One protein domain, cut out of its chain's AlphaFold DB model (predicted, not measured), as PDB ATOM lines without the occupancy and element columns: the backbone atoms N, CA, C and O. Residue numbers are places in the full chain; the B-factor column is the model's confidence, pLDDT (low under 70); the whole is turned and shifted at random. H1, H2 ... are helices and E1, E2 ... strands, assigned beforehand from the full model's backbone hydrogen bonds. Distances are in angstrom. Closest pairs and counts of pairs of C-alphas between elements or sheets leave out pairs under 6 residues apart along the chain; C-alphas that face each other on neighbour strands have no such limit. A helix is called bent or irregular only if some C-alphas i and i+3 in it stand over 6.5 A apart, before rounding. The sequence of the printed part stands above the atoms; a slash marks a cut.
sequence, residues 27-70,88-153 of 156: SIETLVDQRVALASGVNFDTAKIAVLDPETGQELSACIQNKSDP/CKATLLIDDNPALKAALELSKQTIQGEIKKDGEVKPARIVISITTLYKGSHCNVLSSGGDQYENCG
ATOM      1  N   SER A  27     -30.850  31.482  14.891       61.69
ATOM      2  CA  SER A  27     -30.339  30.435  15.788       61.69
ATOM      3  C   SER A  27     -28.817  30.282  15.745       61.69
ATOM      4  O   SER A  27     -28.209  29.928  16.751       61.69
ATOM      5  N   ILE A  28     -28.182  30.552  14.603       58.28
ATOM      6  CA  ILE A  28     -26.718  30.537  14.493       58.28
ATOM      7  C   ILE A  28     -26.147  31.816  15.105       58.28
ATOM      8  O   ILE A  28     -25.200  31.730  15.879       58.28
ATOM      9  N   GLU A  29     -26.757  32.975  14.843       58.03
ATOM     10  CA  GLU A  29     -26.351  34.254  15.439       58.03
ATOM     11  C   GLU A  29     -26.389  34.207  16.971       58.03
ATOM     12  O   GLU A  29     -25.425  34.606  17.616       58.03
ATOM     13  N   THR A  30     -27.424  33.611  17.572       63.12
ATOM     14  CA  THR A  30     -27.500  33.448  19.037       63.12
ATOM     15  C   THR A  30     -26.420  32.522  19.610       63.12
ATOM     16  O   THR A  30     -25.904  32.783  20.698       63.12
ATOM     17  N   LEU A  31     -26.028  31.462  18.896       59.44
ATOM     18  CA  LEU A  31     -24.932  30.569  19.308       59.44
ATOM     19  C   LEU A  31     -23.554  31.230  19.154       59.44
ATOM     20  O   LEU A  31     -22.663  31.014  19.984       59.44
ATOM     21  N   VAL A  32     -23.393  32.036  18.102       60.31
ATOM     22  CA  VAL A  32     -22.197  32.843  17.840       60.31
ATOM     23  C   VAL A  32     -22.055  33.938  18.895       60.31
ATOM     24  O   VAL A  32     -20.979  34.072  19.465       60.31
ATOM     25  N   ASP A  33     -23.134  34.633  19.259       61.16
ATOM     26  CA  ASP A  33     -23.137  35.670  20.302       61.16
ATOM     27  C   ASP A  33     -22.753  35.131  21.683       61.16
ATOM     28  O   ASP A  33     -22.112  35.820  22.480       61.16
ATOM     29  N   GLN A  34     -23.114  33.881  21.978       60.56
ATOM     30  CA  GLN A  34     -22.688  33.213  23.207       60.56
ATOM     31  C   GLN A  34     -21.241  32.684  23.115       60.56
ATOM     32  O   GLN A  34     -20.688  32.250  24.127       60.56
ATOM     33  N   ARG A  35     -20.631  32.716  21.918       59.78
ATOM     34  CA  ARG A  35     -19.354  32.081  21.540       59.78
ATOM     35  C   ARG A  35     -19.241  30.630  22.004       59.78
ATOM     36  O   ARG A  35     -18.153  30.139  22.301       59.78
ATOM     37  N   VAL A  36     -20.379  29.927  22.060       61.66
ATOM     38  CA  VAL A  36     -20.450  28.531  22.528       61.66
ATOM     39  C   VAL A  36     -20.147  27.544  21.386       61.66
ATOM     40  O   VAL A  36     -19.992  26.349  21.612       61.66
ATOM     41  N   ALA A  37     -20.019  28.029  20.149       63.94
ATOM     42  CA  ALA A  37     -19.763  27.195  18.984       63.94
ATOM     43  C   ALA A  37     -18.263  27.108  18.643       63.94
ATOM     44  O   ALA A  37     -17.542  28.102  18.614       63.94
ATOM     45  N   LEU A  38     -17.805  25.898  18.326       73.56
ATOM     46  CA  LEU A  38     -16.578  25.640  17.577       73.56
ATOM     47  C   LEU A  38     -16.972  24.809  16.360       73.56
ATOM     48  O   LEU A  38     -17.658  23.795  16.507       73.56
ATOM     49  N   ALA A  39     -16.541  25.221  15.169       76.81
ATOM     50  CA  ALA A  39     -16.670  24.388  13.984       76.81
ATOM     51  C   ALA A  39     -15.396  23.556  13.859       76.81
ATOM     52  O   ALA A  39     -14.328  24.088  13.566       76.81
ATOM     53  N   SER A  40     -15.492  22.255  14.117       84.69
ATOM     54  CA  SER A  40     -14.371  21.332  13.963       84.69
ATOM     55  C   SER A  40     -14.653  20.302  12.884       84.69
ATOM     56  O   SER A  40     -15.793  19.917  12.619       84.69
ATOM     57  N   GLY A  41     -13.587  19.860  12.237       79.75
ATOM     58  CA  GLY A  41     -13.655  18.859  11.196       79.75
ATOM     59  C   GLY A  41     -12.279  18.334  10.849       79.75
ATOM     60  O   GLY A  41     -11.279  18.631  11.501       79.75
ATOM     61  N   VAL A  42     -12.242  17.534   9.793       80.94
ATOM     62  CA  VAL A  42     -11.004  16.982   9.255       80.94
ATOM     63  C   VAL A  42     -10.954  17.278   7.778       80.94
ATOM     64  O   VAL A  42     -11.897  16.985   7.042       80.94
ATOM     65  N   ASN A  43      -9.842  17.850   7.339       77.56
ATOM     66  CA  ASN A  43      -9.564  17.995   5.926       77.56
ATOM     67  C   ASN A  43      -9.400  16.589   5.327       77.56
ATOM     68  O   ASN A  43      -8.512  15.836   5.722       77.56
ATOM     69  N   PHE A  44     -10.281  16.216   4.398       69.75
ATOM     70  CA  PHE A  44     -10.351  14.843   3.900       69.75
ATOM     71  C   PHE A  44      -9.067  14.403   3.175       69.75
ATOM     72  O   PHE A  44      -8.631  13.259   3.333       69.75
ATOM     73  N   ASP A  45      -8.424  15.317   2.447       74.31
ATOM     74  CA  ASP A  45      -7.226  15.027   1.656       74.31
ATOM     75  C   ASP A  45      -5.991  14.849   2.544       74.31
ATOM     76  O   ASP A  45      -5.220  13.902   2.387       74.31
ATOM     77  N   THR A  46      -5.822  15.741   3.519       76.00
ATOM     78  CA  THR A  46      -4.631  15.777   4.385       76.00
ATOM     79  C   THR A  46      -4.795  14.994   5.685       76.00
ATOM     80  O   THR A  46      -3.804  14.737   6.366       76.00
ATOM     81  N   ALA A  47      -6.027  14.619   6.038       72.50
ATOM     82  CA  ALA A  47      -6.418  14.072   7.337       72.50
ATOM     83  C   ALA A  47      -6.061  14.972   8.540       72.50
ATOM     84  O   ALA A  47      -6.109  14.516   9.681       72.50
ATOM     85  N   LYS A  48      -5.721  16.247   8.301       79.25
ATOM     86  CA  LYS A  48      -5.444  17.218   9.362       79.25
ATOM     87  C   LYS A  48      -6.757  17.670  10.002       79.25
ATOM     88  O   LYS A  48      -7.730  17.942   9.292       79.25
ATOM     89  N   ILE A  49      -6.771  17.756  11.331       84.06
ATOM     90  CA  ILE A  49      -7.858  18.404  12.066       84.06
ATOM     91  C   ILE A  49      -7.851  19.890  11.704       84.06
ATOM     92  O   ILE A  49      -6.793  20.511  11.715       84.06
ATOM     93  N   ALA A  50      -9.023  20.432  11.394       85.56
ATOM     94  CA  ALA A  50      -9.237  21.859  11.215       85.56
ATOM     95  C   ALA A  50     -10.276  22.317  12.239       85.56
ATOM     96  O   ALA A  50     -11.339  21.702  12.378       85.56
ATOM     97  N   VAL A  51      -9.964  23.387  12.961       85.94
ATOM     98  CA  VAL A  51     -10.860  24.004  13.942       85.94
ATOM     99  C   VAL A  51     -10.999  25.462  13.558       85.94
ATOM    100  O   VAL A  51      -9.992  26.139  13.410       85.94
ATOM    101  N   LEU A  52     -12.224  25.938  13.369       85.00
ATOM    102  CA  LEU A  52     -12.499  27.305  12.943       85.00
ATOM    103  C   LEU A  52     -13.190  28.088  14.058       85.00
ATOM    104  O   LEU A  52     -14.072  27.569  14.752       85.00
ATOM    105  N   ASP A  53     -12.813  29.356  14.182       79.25
ATOM    106  CA  ASP A  53     -13.580  30.348  14.923       79.25
ATOM    107  C   ASP A  53     -14.870  30.650  14.141       79.25
ATOM    108  O   ASP A  53     -14.794  31.077  12.986       79.25
ATOM    109  N   PRO A  54     -16.062  30.423  14.721       74.25
ATOM    110  CA  PRO A  54     -17.321  30.646  14.018       74.25
ATOM    111  C   PRO A  54     -17.600  32.123  13.701       74.25
ATOM    112  O   PRO A  54     -18.388  32.389  12.798       74.25
ATOM    113  N   GLU A  55     -16.990  33.082  14.410       72.94
ATOM    114  CA  GLU A  55     -17.178  34.512  14.133       72.94
ATOM    115  C   GLU A  55     -16.362  34.970  12.928       72.94
ATOM    116  O   GLU A  55     -16.847  35.710  12.076       72.94
ATOM    117  N   THR A  56     -15.094  34.561  12.881       79.69
ATOM    118  CA  THR A  56     -14.144  35.038  11.867       79.69
ATOM    119  C   THR A  56     -14.012  34.084  10.683       79.69
ATOM    120  O   THR A  56     -13.504  34.478   9.633       79.69
ATOM    121  N   GLY A  57     -14.430  32.826  10.844       79.81
ATOM    122  CA  GLY A  57     -14.187  31.741   9.895       79.81
ATOM    123  C   GLY A  57     -12.714  31.331   9.790       79.81
ATOM    124  O   GLY A  57     -12.373  30.533   8.918       79.81
ATOM    125  N   GLN A  58     -11.832  31.882  10.632       83.25
ATOM    126  CA  GLN A  58     -10.395  31.618  10.587       83.25
ATOM    127  C   GLN A  58     -10.032  30.345  11.348       83.25
ATOM    128  O   GLN A  58     -10.667  29.994  12.343       83.25
ATOM    129  N   GLU A  59      -8.981  29.667  10.888       83.50
ATOM    130  CA  GLU A  59      -8.456  28.479  11.552       83.50
ATOM    131  C   GLU A  59      -7.772  28.839  12.877       83.50
ATOM    132  O   GLU A  59      -6.891  29.698  12.943       83.50
ATOM    133  N   LEU A  60      -8.188  28.160  13.942       83.69
ATOM    134  CA  LEU A  60      -7.618  28.262  15.271       83.69
ATOM    135  C   LEU A  60      -6.404  27.344  15.385       83.69
ATOM    136  O   LEU A  60      -6.477  26.138  15.157       83.69
ATOM    137  N   SER A  61      -5.282  27.919  15.808       85.31
ATOM    138  CA  SER A  61      -4.090  27.144  16.145       85.31
ATOM    139  C   SER A  61      -4.276  26.412  17.474       85.31
ATOM    140  O   SER A  61      -4.832  26.961  18.425       85.31
ATOM    141  N   ALA A  62      -3.764  25.185  17.554       86.75
ATOM    142  CA  ALA A  62      -3.743  24.422  18.796       86.75
ATOM    143  C   ALA A  62      -2.919  25.149  19.870       86.75
ATOM    144  O   ALA A  62      -1.772  25.533  19.625       86.75
ATOM    145  N   CYS A  63      -3.492  25.302  21.065       84.88
ATOM    146  CA  CYS A  63      -2.817  25.887  22.221       84.88
ATOM    147  C   CYS A  63      -2.005  24.857  23.028       84.88
ATOM    148  O   CYS A  63      -1.071  25.241  23.733       84.88
ATOM    149  N   ILE A  64      -2.299  23.559  22.871       84.75
ATOM    150  CA  ILE A  64      -1.416  22.442  23.243       84.75
ATOM    151  C   ILE A  64      -1.286  21.528  22.026       84.75
ATOM    152  O   ILE A  64      -2.292  21.092  21.472       84.75
ATOM    153  N   GLN A  65      -0.049  21.235  21.626       81.75
ATOM    154  CA  GLN A  65       0.249  20.395  20.467       81.75
ATOM    155  C   GLN A  65       0.744  19.011  20.881       81.75
ATOM    156  O   GLN A  65       1.623  18.870  21.740       81.75
ATOM    157  N   ASN A  66       0.244  17.985  20.206       74.81
ATOM    158  CA  ASN A  66       0.762  16.640  20.309       74.81
ATOM    159  C   ASN A  66       2.114  16.538  19.581       74.81
ATOM    160  O   ASN A  66       2.215  16.719  18.370       74.81
ATOM    161  N   LYS A  67       3.175  16.186  20.316       61.44
ATOM    162  CA  LYS A  67       4.543  16.048  19.776       61.44
ATOM    163  C   LYS A  67       4.736  14.838  18.854       61.44
ATOM    164  O   LYS A  67       5.813  14.671  18.292       61.44
ATOM    165  N   SER A  68       3.734  13.969  18.740       54.41
ATOM    166  CA  SER A  68       3.854  12.673  18.071       54.41
ATOM    167  C   SER A  68       3.324  12.631  16.634       54.41
ATOM    168  O   SER A  68       3.144  11.535  16.118       54.41
ATOM    169  N   ASP A  69       3.119  13.770  15.957       50.97
ATOM    170  CA  ASP A  69       2.817  13.781  14.515       50.97
ATOM    171  C   ASP A  69       4.109  13.787  13.659       50.97
ATOM    172  O   ASP A  69       4.714  14.845  13.451       50.97
ATOM    173  N   PRO A  70       4.553  12.634  13.112       44.41
ATOM    174  CA  PRO A  70       5.758  12.551  12.287       44.41
ATOM    175  C   PRO A  70       5.635  13.255  10.924       44.41
ATOM    176  O   PRO A  70       6.639  13.368  10.220       44.41
ATOM    177  N   CYS A  88      -3.429  27.275  26.420       73.62
ATOM    178  CA  CYS A  88      -4.708  26.810  26.952       73.62
ATOM    179  C   CYS A  88      -4.738  27.143  28.450       73.62
ATOM    180  O   CYS A  88      -3.908  26.651  29.213       73.62
ATOM    181  N   LYS A  89      -5.688  27.970  28.881       79.88
ATOM    182  CA  LYS A  89      -5.878  28.316  30.297       79.88
ATOM    183  C   LYS A  89      -6.549  27.180  31.060       79.88
ATOM    184  O   LYS A  89      -6.399  27.080  32.276       79.88
ATOM    185  N   ALA A  90      -7.306  26.346  30.353       79.81
ATOM    186  CA  ALA A  90      -7.970  25.189  30.922       79.81
ATOM    187  C   ALA A  90      -7.088  23.931  30.848       79.81
ATOM    188  O   ALA A  90      -6.700  23.480  29.766       79.81
ATOM    189  N   THR A  91      -6.851  23.320  32.011       81.94
ATOM    190  CA  THR A  91      -6.159  22.031  32.139       81.94
ATOM    191  C   THR A  91      -7.167  20.921  32.406       81.94
ATOM    192  O   THR A  91      -7.952  20.998  33.353       81.94
ATOM    193  N   LEU A  92      -7.131  19.865  31.592       79.75
ATOM    194  CA  LEU A  92      -7.915  18.656  31.832       79.75
ATOM    195  C   LEU A  92      -7.261  17.823  32.940       79.75
ATOM    196  O   LEU A  92      -6.095  17.447  32.835       79.75
ATOM    197  N   LEU A  93      -8.021  17.511  33.989       82.56
ATOM    198  CA  LEU A  93      -7.583  16.619  35.065       82.56
ATOM    199  C   LEU A  93      -7.902  15.169  34.667       82.56
ATOM    200  O   LEU A  93      -9.056  14.748  34.714       82.56
ATOM    201  N   ILE A  94      -6.886  14.435  34.201       78.06
ATOM    202  CA  ILE A  94      -7.052  13.116  33.555       78.06
ATOM    203  C   ILE A  94      -6.889  11.955  34.547       78.06
ATOM    204  O   ILE A  94      -7.519  10.909  34.378       78.06
ATOM    205  N   ASP A  95      -6.043  12.124  35.564       73.44
ATOM    206  CA  ASP A  95      -5.463  11.002  36.316       73.44
ATOM    207  C   ASP A  95      -6.480  10.167  37.110       73.44
ATOM    208  O   ASP A  95      -6.281   8.964  37.272       73.44
ATOM    209  N   ASP A  96      -7.619  10.749  37.486       81.19
ATOM    210  CA  ASP A  96      -8.635  10.079  38.308       81.19
ATOM    211  C   ASP A  96      -9.833   9.529  37.506       81.19
ATOM    212  O   ASP A  96     -10.809   9.056  38.091       81.19
ATOM    213  N   ASN A  97      -9.803   9.577  36.163       86.12
ATOM    214  CA  ASN A  97     -10.923   9.111  35.337       86.12
ATOM    215  C   ASN A  97     -10.474   8.251  34.135       86.12
ATOM    216  O   ASN A  97     -10.107   8.783  33.081       86.12
ATOM    217  N   PRO A  98     -10.569   6.908  34.229       90.06
ATOM    218  CA  PRO A  98     -10.115   6.013  33.164       90.06
ATOM    219  C   PRO A  98     -10.934   6.137  31.872       90.06
ATOM    220  O   PRO A  98     -10.386   5.937  30.789       90.06
ATOM    221  N   ALA A  99     -12.219   6.496  31.955       90.31
ATOM    222  CA  ALA A  99     -13.054   6.697  30.772       90.31
ATOM    223  C   ALA A  99     -12.633   7.960  30.005       90.31
ATOM    224  O   ALA A  99     -12.509   7.923  28.780       90.31
ATOM    225  N   LEU A 100     -12.341   9.049  30.723       87.38
ATOM    226  CA  LEU A 100     -11.819  10.280  30.128       87.38
ATOM    227  C   LEU A 100     -10.445  10.048  29.496       87.38
ATOM    228  O   LEU A 100     -10.213  10.460  28.360       87.38
ATOM    229  N   LYS A 101      -9.558   9.332  30.193       90.50
ATOM    230  CA  LYS A 101      -8.247   8.952  29.661       90.50
ATOM    231  C   LYS A 101      -8.376   8.150  28.364       90.50
ATOM    232  O   LYS A 101      -7.729   8.486  27.379       90.50
ATOM    233  N   ALA A 102      -9.238   7.133  28.334       91.50
ATOM    234  CA  ALA A 102      -9.466   6.328  27.135       91.50
ATOM    235  C   ALA A 102     -10.030   7.160  25.973       91.50
ATOM    236  O   ALA A 102      -9.565   7.030  24.843       91.50
ATOM    237  N   ALA A 103     -10.989   8.048  26.247       89.44
ATOM    238  CA  ALA A 103     -11.538   8.937  25.232       89.44
ATOM    239  C   ALA A 103     -10.454   9.864  24.650       89.44
ATOM    240  O   ALA A 103     -10.385  10.031  23.432       89.44
ATOM    241  N   LEU A 104      -9.600  10.447  25.501       89.62
ATOM    242  CA  LEU A 104      -8.503  11.327  25.080       89.62
ATOM    243  C   LEU A 104      -7.430  10.586  24.283       89.62
ATOM    244  O   LEU A 104      -6.866  11.152  23.355       89.62
ATOM    245  N   GLU A 105      -7.139   9.328  24.608       89.81
ATOM    246  CA  GLU A 105      -6.241   8.517  23.782       89.81
ATOM    247  C   GLU A 105      -6.856   8.210  22.411       89.81
ATOM    248  O   GLU A 105      -6.171   8.299  21.394       89.81
ATOM    249  N   LEU A 106      -8.157   7.912  22.359       90.25
ATOM    250  CA  LEU A 106      -8.864   7.669  21.101       90.25
ATOM    251  C   LEU A 106      -8.963   8.925  20.226       90.25
ATOM    252  O   LEU A 106      -8.859   8.818  19.005       90.25
ATOM    253  N   SER A 107      -9.109  10.114  20.820       90.12
ATOM    254  CA  SER A 107      -9.170  11.371  20.062       90.12
ATOM    255  C   SER A 107      -7.862  11.712  19.345       90.12
ATOM    256  O   SER A 107      -7.868  12.526  18.424       90.12
ATOM    257  N   LYS A 108      -6.739  11.068  19.698       89.06
ATOM    258  CA  LYS A 108      -5.446  11.222  19.005       89.06
ATOM    259  C   LYS A 108      -5.403  10.561  17.635       89.06
ATOM    260  O   LYS A 108      -4.470  10.804  16.876       89.06
ATOM    261  N   GLN A 109      -6.362   9.694  17.326       85.12
ATOM    262  CA  GLN A 109      -6.319   8.846  16.144       85.12
ATOM    263  C   GLN A 109      -7.547   9.065  15.266       85.12
ATOM    264  O   GLN A 109      -8.642   9.368  15.733       85.12
ATOM    265  N   THR A 110      -7.363   8.865  13.963       83.94
ATOM    266  CA  THR A 110      -8.485   8.671  13.041       83.94
ATOM    267  C   THR A 110      -8.737   7.178  12.898       83.94
ATOM    268  O   THR A 110      -7.820   6.422  12.574       83.94
ATOM    269  N   ILE A 111      -9.976   6.752  13.111       86.69
ATOM    270  CA  ILE A 111     -10.385   5.351  13.022       86.69
ATOM    271  C   ILE A 111     -10.915   5.089  11.611       86.69
ATOM    272  O   ILE A 111     -11.780   5.814  11.120       86.69
ATOM    273  N   GLN A 112     -10.397   4.061  10.944       88.06
ATOM    274  CA  GLN A 112     -10.959   3.592   9.674       88.06
ATOM    275  C   GLN A 112     -12.185   2.721   9.955       88.06
ATOM    276  O   GLN A 112     -12.160   1.892  10.864       88.06
ATOM    277  N   GLY A 113     -13.241   2.886   9.170       91.00
ATOM    278  CA  GLY A 113     -14.451   2.085   9.293       91.00
ATOM    279  C   GLY A 113     -15.321   2.175   8.050       91.00
ATOM    280  O   GLY A 113     -14.871   2.597   6.986       91.00
ATOM    281  N   GLU A 114     -16.582   1.798   8.201       95.19
ATOM    282  CA  GLU A 114     -17.577   1.855   7.137       95.19
ATOM    283  C   GLU A 114     -18.857   2.506   7.657       95.19
ATOM    284  O   GLU A 114     -19.219   2.358   8.826       95.19
ATOM    285  N   ILE A 115     -19.557   3.228   6.785       94.88
ATOM    286  CA  ILE A 115     -20.891   3.764   7.063       94.88
ATOM    287  C   ILE A 115     -21.867   3.293   5.993       94.88
ATOM    288  O   ILE A 115     -21.490   3.107   4.835       94.88
ATOM    289  N   LYS A 116     -23.142   3.152   6.362       96.50
ATOM    290  CA  LYS A 116     -24.224   2.944   5.400       96.50
ATOM    291  C   LYS A 116     -24.908   4.275   5.121       96.50
ATOM    292  O   LYS A 116     -25.507   4.857   6.023       96.50
ATOM    293  N   LYS A 117     -24.834   4.741   3.878       92.69
ATOM    294  CA  LYS A 117     -25.505   5.960   3.418       92.69
ATOM    295  C   LYS A 117     -26.245   5.660   2.125       92.69
ATOM    296  O   LYS A 117     -25.659   5.123   1.193       92.69
ATOM    297  N   ASP A 118     -27.537   5.978   2.106       95.31
ATOM    298  CA  ASP A 118     -28.412   5.783   0.943       95.31
ATOM    299  C   ASP A 118     -28.428   4.327   0.438       95.31
ATOM    300  O   ASP A 118     -28.466   4.048  -0.753       95.31
ATOM    301  N   GLY A 119     -28.376   3.371   1.372       95.75
ATOM    302  CA  GLY A 119     -28.397   1.937   1.071       95.75
ATOM    303  C   GLY A 119     -27.032   1.322   0.742       95.75
ATOM    304  O   GLY A 119     -26.899   0.105   0.852       95.75
ATOM    305  N   GLU A 120     -26.017   2.133   0.449       97.25
ATOM    306  CA  GLU A 120     -24.668   1.686   0.090       97.25
ATOM    307  C   GLU A 120     -23.710   1.734   1.288       97.25
ATOM    308  O   GLU A 120     -23.756   2.661   2.101       97.25
ATOM    309  N   VAL A 121     -22.813   0.746   1.376       97.38
ATOM    310  CA  VAL A 121     -21.705   0.734   2.344       97.38
ATOM    311  C   VAL A 121     -20.519   1.484   1.742       97.38
ATOM    312  O   VAL A 121     -20.127   1.213   0.608       97.38
ATOM    313  N   LYS A 122     -19.965   2.448   2.486       95.25
ATOM    314  CA  LYS A 122     -18.850   3.301   2.045       95.25
ATOM    315  C   LYS A 122     -17.743   3.320   3.097       95.25
ATOM    316  O   LYS A 122     -18.068   3.391   4.285       95.25
ATOM    317  N   PRO A 123     -16.459   3.319   2.692       92.38
ATOM    318  CA  PRO A 123     -15.363   3.522   3.627       92.38
ATOM    319  C   PRO A 123     -15.476   4.908   4.263       92.38
ATOM    320  O   PRO A 123     -15.790   5.896   3.595       92.38
ATOM    321  N   ALA A 124     -15.214   4.979   5.561       89.56
ATOM    322  CA  ALA A 124     -15.318   6.187   6.355       89.56
ATOM    323  C   ALA A 124     -14.097   6.365   7.253       89.56
ATOM    324  O   ALA A 124     -13.492   5.405   7.732       89.56
ATOM    325  N   ARG A 125     -13.778   7.631   7.514       85.94
ATOM    326  CA  ARG A 125     -12.832   8.038   8.547       85.94
ATOM    327  C   ARG A 125     -13.620   8.629   9.701       85.94
ATOM    328  O   ARG A 125     -14.341   9.606   9.526       85.94
ATOM    329  N   ILE A 126     -13.488   8.007  10.858       86.44
ATOM    330  CA  ILE A 126     -14.169   8.384  12.087       86.44
ATOM    331  C   ILE A 126     -13.171   9.150  12.942       86.44
ATOM    332  O   ILE A 126     -12.053   8.692  13.183       86.44
ATOM    333  N   VAL A 127     -13.582  10.329  13.383       87.31
ATOM    334  CA  VAL A 127     -12.756  11.243  14.165       87.31
ATOM    335  C   VAL A 127     -13.462  11.447  15.486       87.31
ATOM    336  O   VAL A 127     -14.639  11.804  15.519       87.31
ATOM    337  N   ILE A 128     -12.745  11.199  16.575       88.69
ATOM    338  CA  ILE A 128     -13.261  11.405  17.921       88.69
ATOM    339  C   ILE A 128     -12.728  12.747  18.400       88.69
ATOM    340  O   ILE A 128     -11.523  12.977  18.400       88.69
ATOM    341  N   SER A 129     -13.636  13.630  18.798       90.00
ATOM    342  CA  SER A 129     -13.288  14.915  19.397       90.00
ATOM    343  C   SER A 129     -13.979  15.045  20.744       90.00
ATOM    344  O   SER A 129     -15.124  14.622  20.898       90.00
ATOM    345  N   ILE A 130     -13.281  15.619  21.718       89.62
ATOM    346  CA  ILE A 130     -13.795  15.824  23.072       89.62
ATOM    347  C   ILE A 130     -13.975  17.312  23.288       89.62
ATOM    348  O   ILE A 130     -12.999  18.057  23.283       89.62
ATOM    349  N   THR A 131     -15.215  17.731  23.508       88.50
ATOM    350  CA  THR A 131     -15.530  19.102  23.907       88.50
ATOM    351  C   THR A 131     -15.715  19.152  25.415       88.50
ATOM    352  O   THR A 131     -16.516  18.406  25.975       88.50
ATOM    353  N   THR A 132     -14.985  20.048  26.070       85.56
ATOM    354  CA  THR A 132     -15.078  20.300  27.506       85.56
ATOM    355  C   THR A 132     -15.772  21.631  27.752       85.56
ATOM    356  O   THR A 132     -15.364  22.668  27.226       85.56
ATOM    357  N   LEU A 133     -16.809  21.576  28.587       81.19
ATOM    358  CA  LEU A 133     -17.601  22.709  29.053       81.19
ATOM    359  C   LEU A 133     -17.475  22.785  30.575       81.19
ATOM    360  O   LEU A 133     -17.550  21.758  31.251       81.19
ATOM    361  N   TYR A 134     -17.310  23.982  31.131       79.38
ATOM    362  CA  TYR A 134     -17.198  24.167  32.577       79.38
ATOM    363  C   TYR A 134     -17.996  25.380  33.052       79.38
ATOM    364  O   TYR A 134     -18.154  26.381  32.354       79.38
ATOM    365  N   LYS A 135     -18.566  25.253  34.252       78.44
ATOM    366  CA  LYS A 135     -19.527  26.213  34.800       78.44
ATOM    367  C   LYS A 135     -18.898  27.600  34.961       78.44
ATOM    368  O   LYS A 135     -17.819  27.725  35.527       78.44
ATOM    369  N   GLY A 136     -19.629  28.633  34.539       76.06
ATOM    370  CA  GLY A 136     -19.206  30.031  34.681       76.06
ATOM    371  C   GLY A 136     -18.201  30.497  33.627       76.06
ATOM    372  O   GLY A 136     -17.610  31.558  33.798       76.06
ATOM    373  N   SER A 137     -18.007  29.726  32.553       73.56
ATOM    374  CA  SER A 137     -17.123  30.084  31.449       73.56
ATOM    375  C   SER A 137     -17.871  30.241  30.134       73.56
ATOM    376  O   SER A 137     -18.834  29.527  29.864       73.56
ATOM    377  N   HIS A 138     -17.371  31.161  29.310       76.38
ATOM    378  CA  HIS A 138     -17.735  31.316  27.902       76.38
ATOM    379  C   HIS A 138     -16.673  30.703  26.977       76.38
ATOM    380  O   HIS A 138     -16.593  31.066  25.806       76.38
ATOM    381  N   CYS A 139     -15.808  29.838  27.512       77.56
ATOM    382  CA  CYS A 139     -14.791  29.141  26.742       77.56
ATOM    383  C   CYS A 139     -15.230  27.720  26.405       77.56
ATOM    384  O   CYS A 139     -15.743  26.997  27.262       77.56
ATOM    385  N   ASN A 140     -14.939  27.305  25.176       82.69
ATOM    386  CA  ASN A 140     -14.980  25.912  24.761       82.69
ATOM    387  C   ASN A 140     -13.567  25.397  24.590       82.69
ATOM    388  O   ASN A 140     -12.754  26.021  23.906       82.69
ATOM    389  N   VAL A 141     -13.314  24.227  25.162       87.19
ATOM    390  CA  VAL A 141     -12.057  23.512  24.971       87.19
ATOM    391  C   VAL A 141     -12.339  22.275  24.140       87.19
ATOM    392  O   VAL A 141     -13.186  21.463  24.506       87.19
ATOM    393  N   LEU A 142     -11.632  22.122  23.030       89.94
ATOM    394  CA  LEU A 142     -11.736  20.975  22.141       89.94
ATOM    395  C   LEU A 142     -10.420  20.204  22.152       89.94
ATOM    396  O   LEU A 142      -9.368  20.791  21.927       89.94
ATOM    397  N   SER A 143     -10.481  18.890  22.341       90.06
ATOM    398  CA  SER A 143      -9.348  17.983  22.144       90.06
ATOM    399  C   SER A 143      -9.621  17.069  20.955       90.06
ATOM    400  O   SER A 143     -10.590  16.306  20.967       90.06
ATOM    401  N   SER A 144      -8.786  17.145  19.919       90.06
ATOM    402  CA  SER A 144      -8.942  16.377  18.677       90.06
ATOM    403  C   SER A 144      -7.601  16.233  17.958       90.06
ATOM    404  O   SER A 144      -6.808  17.173  17.922       90.06
ATOM    405  N   GLY A 145      -7.301  15.047  17.428       86.62
ATOM    406  CA  GLY A 145      -5.982  14.720  16.866       86.62
ATOM    407  C   GLY A 145      -4.846  14.734  17.897       86.62
ATOM    408  O   GLY A 145      -3.673  14.742  17.538       86.62
ATOM    409  N   GLY A 146      -5.179  14.747  19.192       84.69
ATOM    410  CA  GLY A 146      -4.231  14.925  20.293       84.69
ATOM    411  C   GLY A 146      -3.846  16.373  20.575       84.69
ATOM    412  O   GLY A 146      -3.177  16.627  21.575       84.69
ATOM    413  N   ASP A 147      -4.289  17.302  19.736       89.44
ATOM    414  CA  ASP A 147      -4.134  18.732  19.944       89.44
ATOM    415  C   ASP A 147      -5.301  19.255  20.804       89.44
ATOM    416  O   ASP A 147      -6.414  18.715  20.762       89.44
ATOM    417  N   GLN A 148      -5.053  20.309  21.585       88.94
ATOM    418  CA  GLN A 148      -6.077  21.037  22.337       88.94
ATOM    419  C   GLN A 148      -6.235  22.452  21.783       88.94
ATOM    420  O   GLN A 148      -5.253  23.150  21.526       88.94
ATOM    421  N   TYR A 149      -7.484  22.875  21.654       88.12
ATOM    422  CA  TYR A 149      -7.904  24.177  21.161       88.12
ATOM    423  C   TYR A 149      -8.804  24.815  22.211       88.12
ATOM    424  O   TYR A 149      -9.626  24.130  22.819       88.12
ATOM    425  N   GLU A 150      -8.675  26.119  22.415       86.12
ATOM    426  CA  GLU A 150      -9.522  26.878  23.329       86.12
ATOM    427  C   GLU A 150     -10.020  28.127  22.608       86.12
ATOM    428  O   GLU A 150      -9.227  28.881  22.046       86.12
ATOM    429  N   ASN A 151     -11.336  28.335  22.612       82.25
ATOM    430  CA  ASN A 151     -11.953  29.562  22.122       82.25
ATOM    431  C   ASN A 151     -12.827  30.151  23.219       82.25
ATOM    432  O   ASN A 151     -13.724  29.473  23.717       82.25
ATOM    433  N   CYS A 152     -12.560  31.402  23.580       76.19
ATOM    434  CA  CYS A 152     -13.246  32.105  24.651       76.19
ATOM    435  C   CYS A 152     -14.072  33.273  24.117       76.19
ATOM    436  O   CYS A 152     -13.574  34.138  23.393       76.19
ATOM    437  N   GLY A 153     -15.318  33.355  24.584       66.19
ATOM    438  CA  GLY A 153     -16.084  34.596  24.635       66.19
ATOM    439  C   GLY A 153     -15.274  35.738  25.238       66.19
ATOM    440  O   GLY A 153     -14.615  35.562  26.267       66.19
TER     441      GLY A 153
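This is residues 27 to 70 and 88 to 153 of the 156 residues of an uncharacterized protein of Methylomonas sp. Kb3 (UniProt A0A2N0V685). A small antiparallel sheet, E5 E6 E7, is the middle of the model, with the two-stranded hairpin E1 E2 loosely over one of its faces. A longer, bent hairpin, E3 E4, reaches away from it as an arm, H2 grazes the sheet, and H1 lies far out. The 110 printed residues hold two named helices and seven named strands, in the order H1 E1 E2 H2 E3 E4 E5 E6 E7, of mixed class. The whole is only just compact, close to loose, with a radius of gyration of the C-alphas of 15.4 A and spans of 44 by 38 by 26 A.

E5, residues 129 to 132, E6, residues 139 to 144, and E7, residues 147 to 152, form a meander, each strand the antiparallel neighbour of the one before. N 130 and O 143 are 2.9 A apart and N 142 and O 149 2.8 A, within hydrogen-bond range. E1, residues 39 to 42, and E2, residues 49 to 52, are an antiparallel hairpin, with N 41 and O 50 at 2.9 A. The closest C-alphas of E2 and E6 are those of Ile 49 and Ser 144, 7.0 A apart. H2, residues 98 to 106, is on the sheet E5 E6 E7 but only grazes it; its closest C-alpha pair with E5 is Leu 104 and Ile 130, 7.2 A. E3, residues 110 to 117, and E4, residues 120 to 127, are an antiparallel hairpin, with N 113 and O 124 at 2.9 A. E4 runs on into E5 at 46 degrees. H1, residues 27 to 33, is apart from H2 and not on the sheet E5 E6 E7. In H1 and H2 every O i to N i+4 pair is within hydrogen-bond range.

H1 begins at C-alpha 27, (-30.339, 30.435, 15.788). E3 is 19.7 A long and bends by 59 degrees at residue 113; E4 is 20.8 A long and bends by 56 degrees at residue 123. E6 is 16.2 A long, and E7, 16.9 A, ends at C-alpha 152, (-13.246, 32.105, 24.651).

The C-alphas of Lys 89 and Gly 119 are the farthest apart, 45.4 A. Residues 71 to 87 are not printed, and C-alphas 70 and 88 are 23.0 A apart across the cut. Of the links printed whole, none is long. Confidence is under 70 at residues 27 to 37, 44, 67 to 70 and 153.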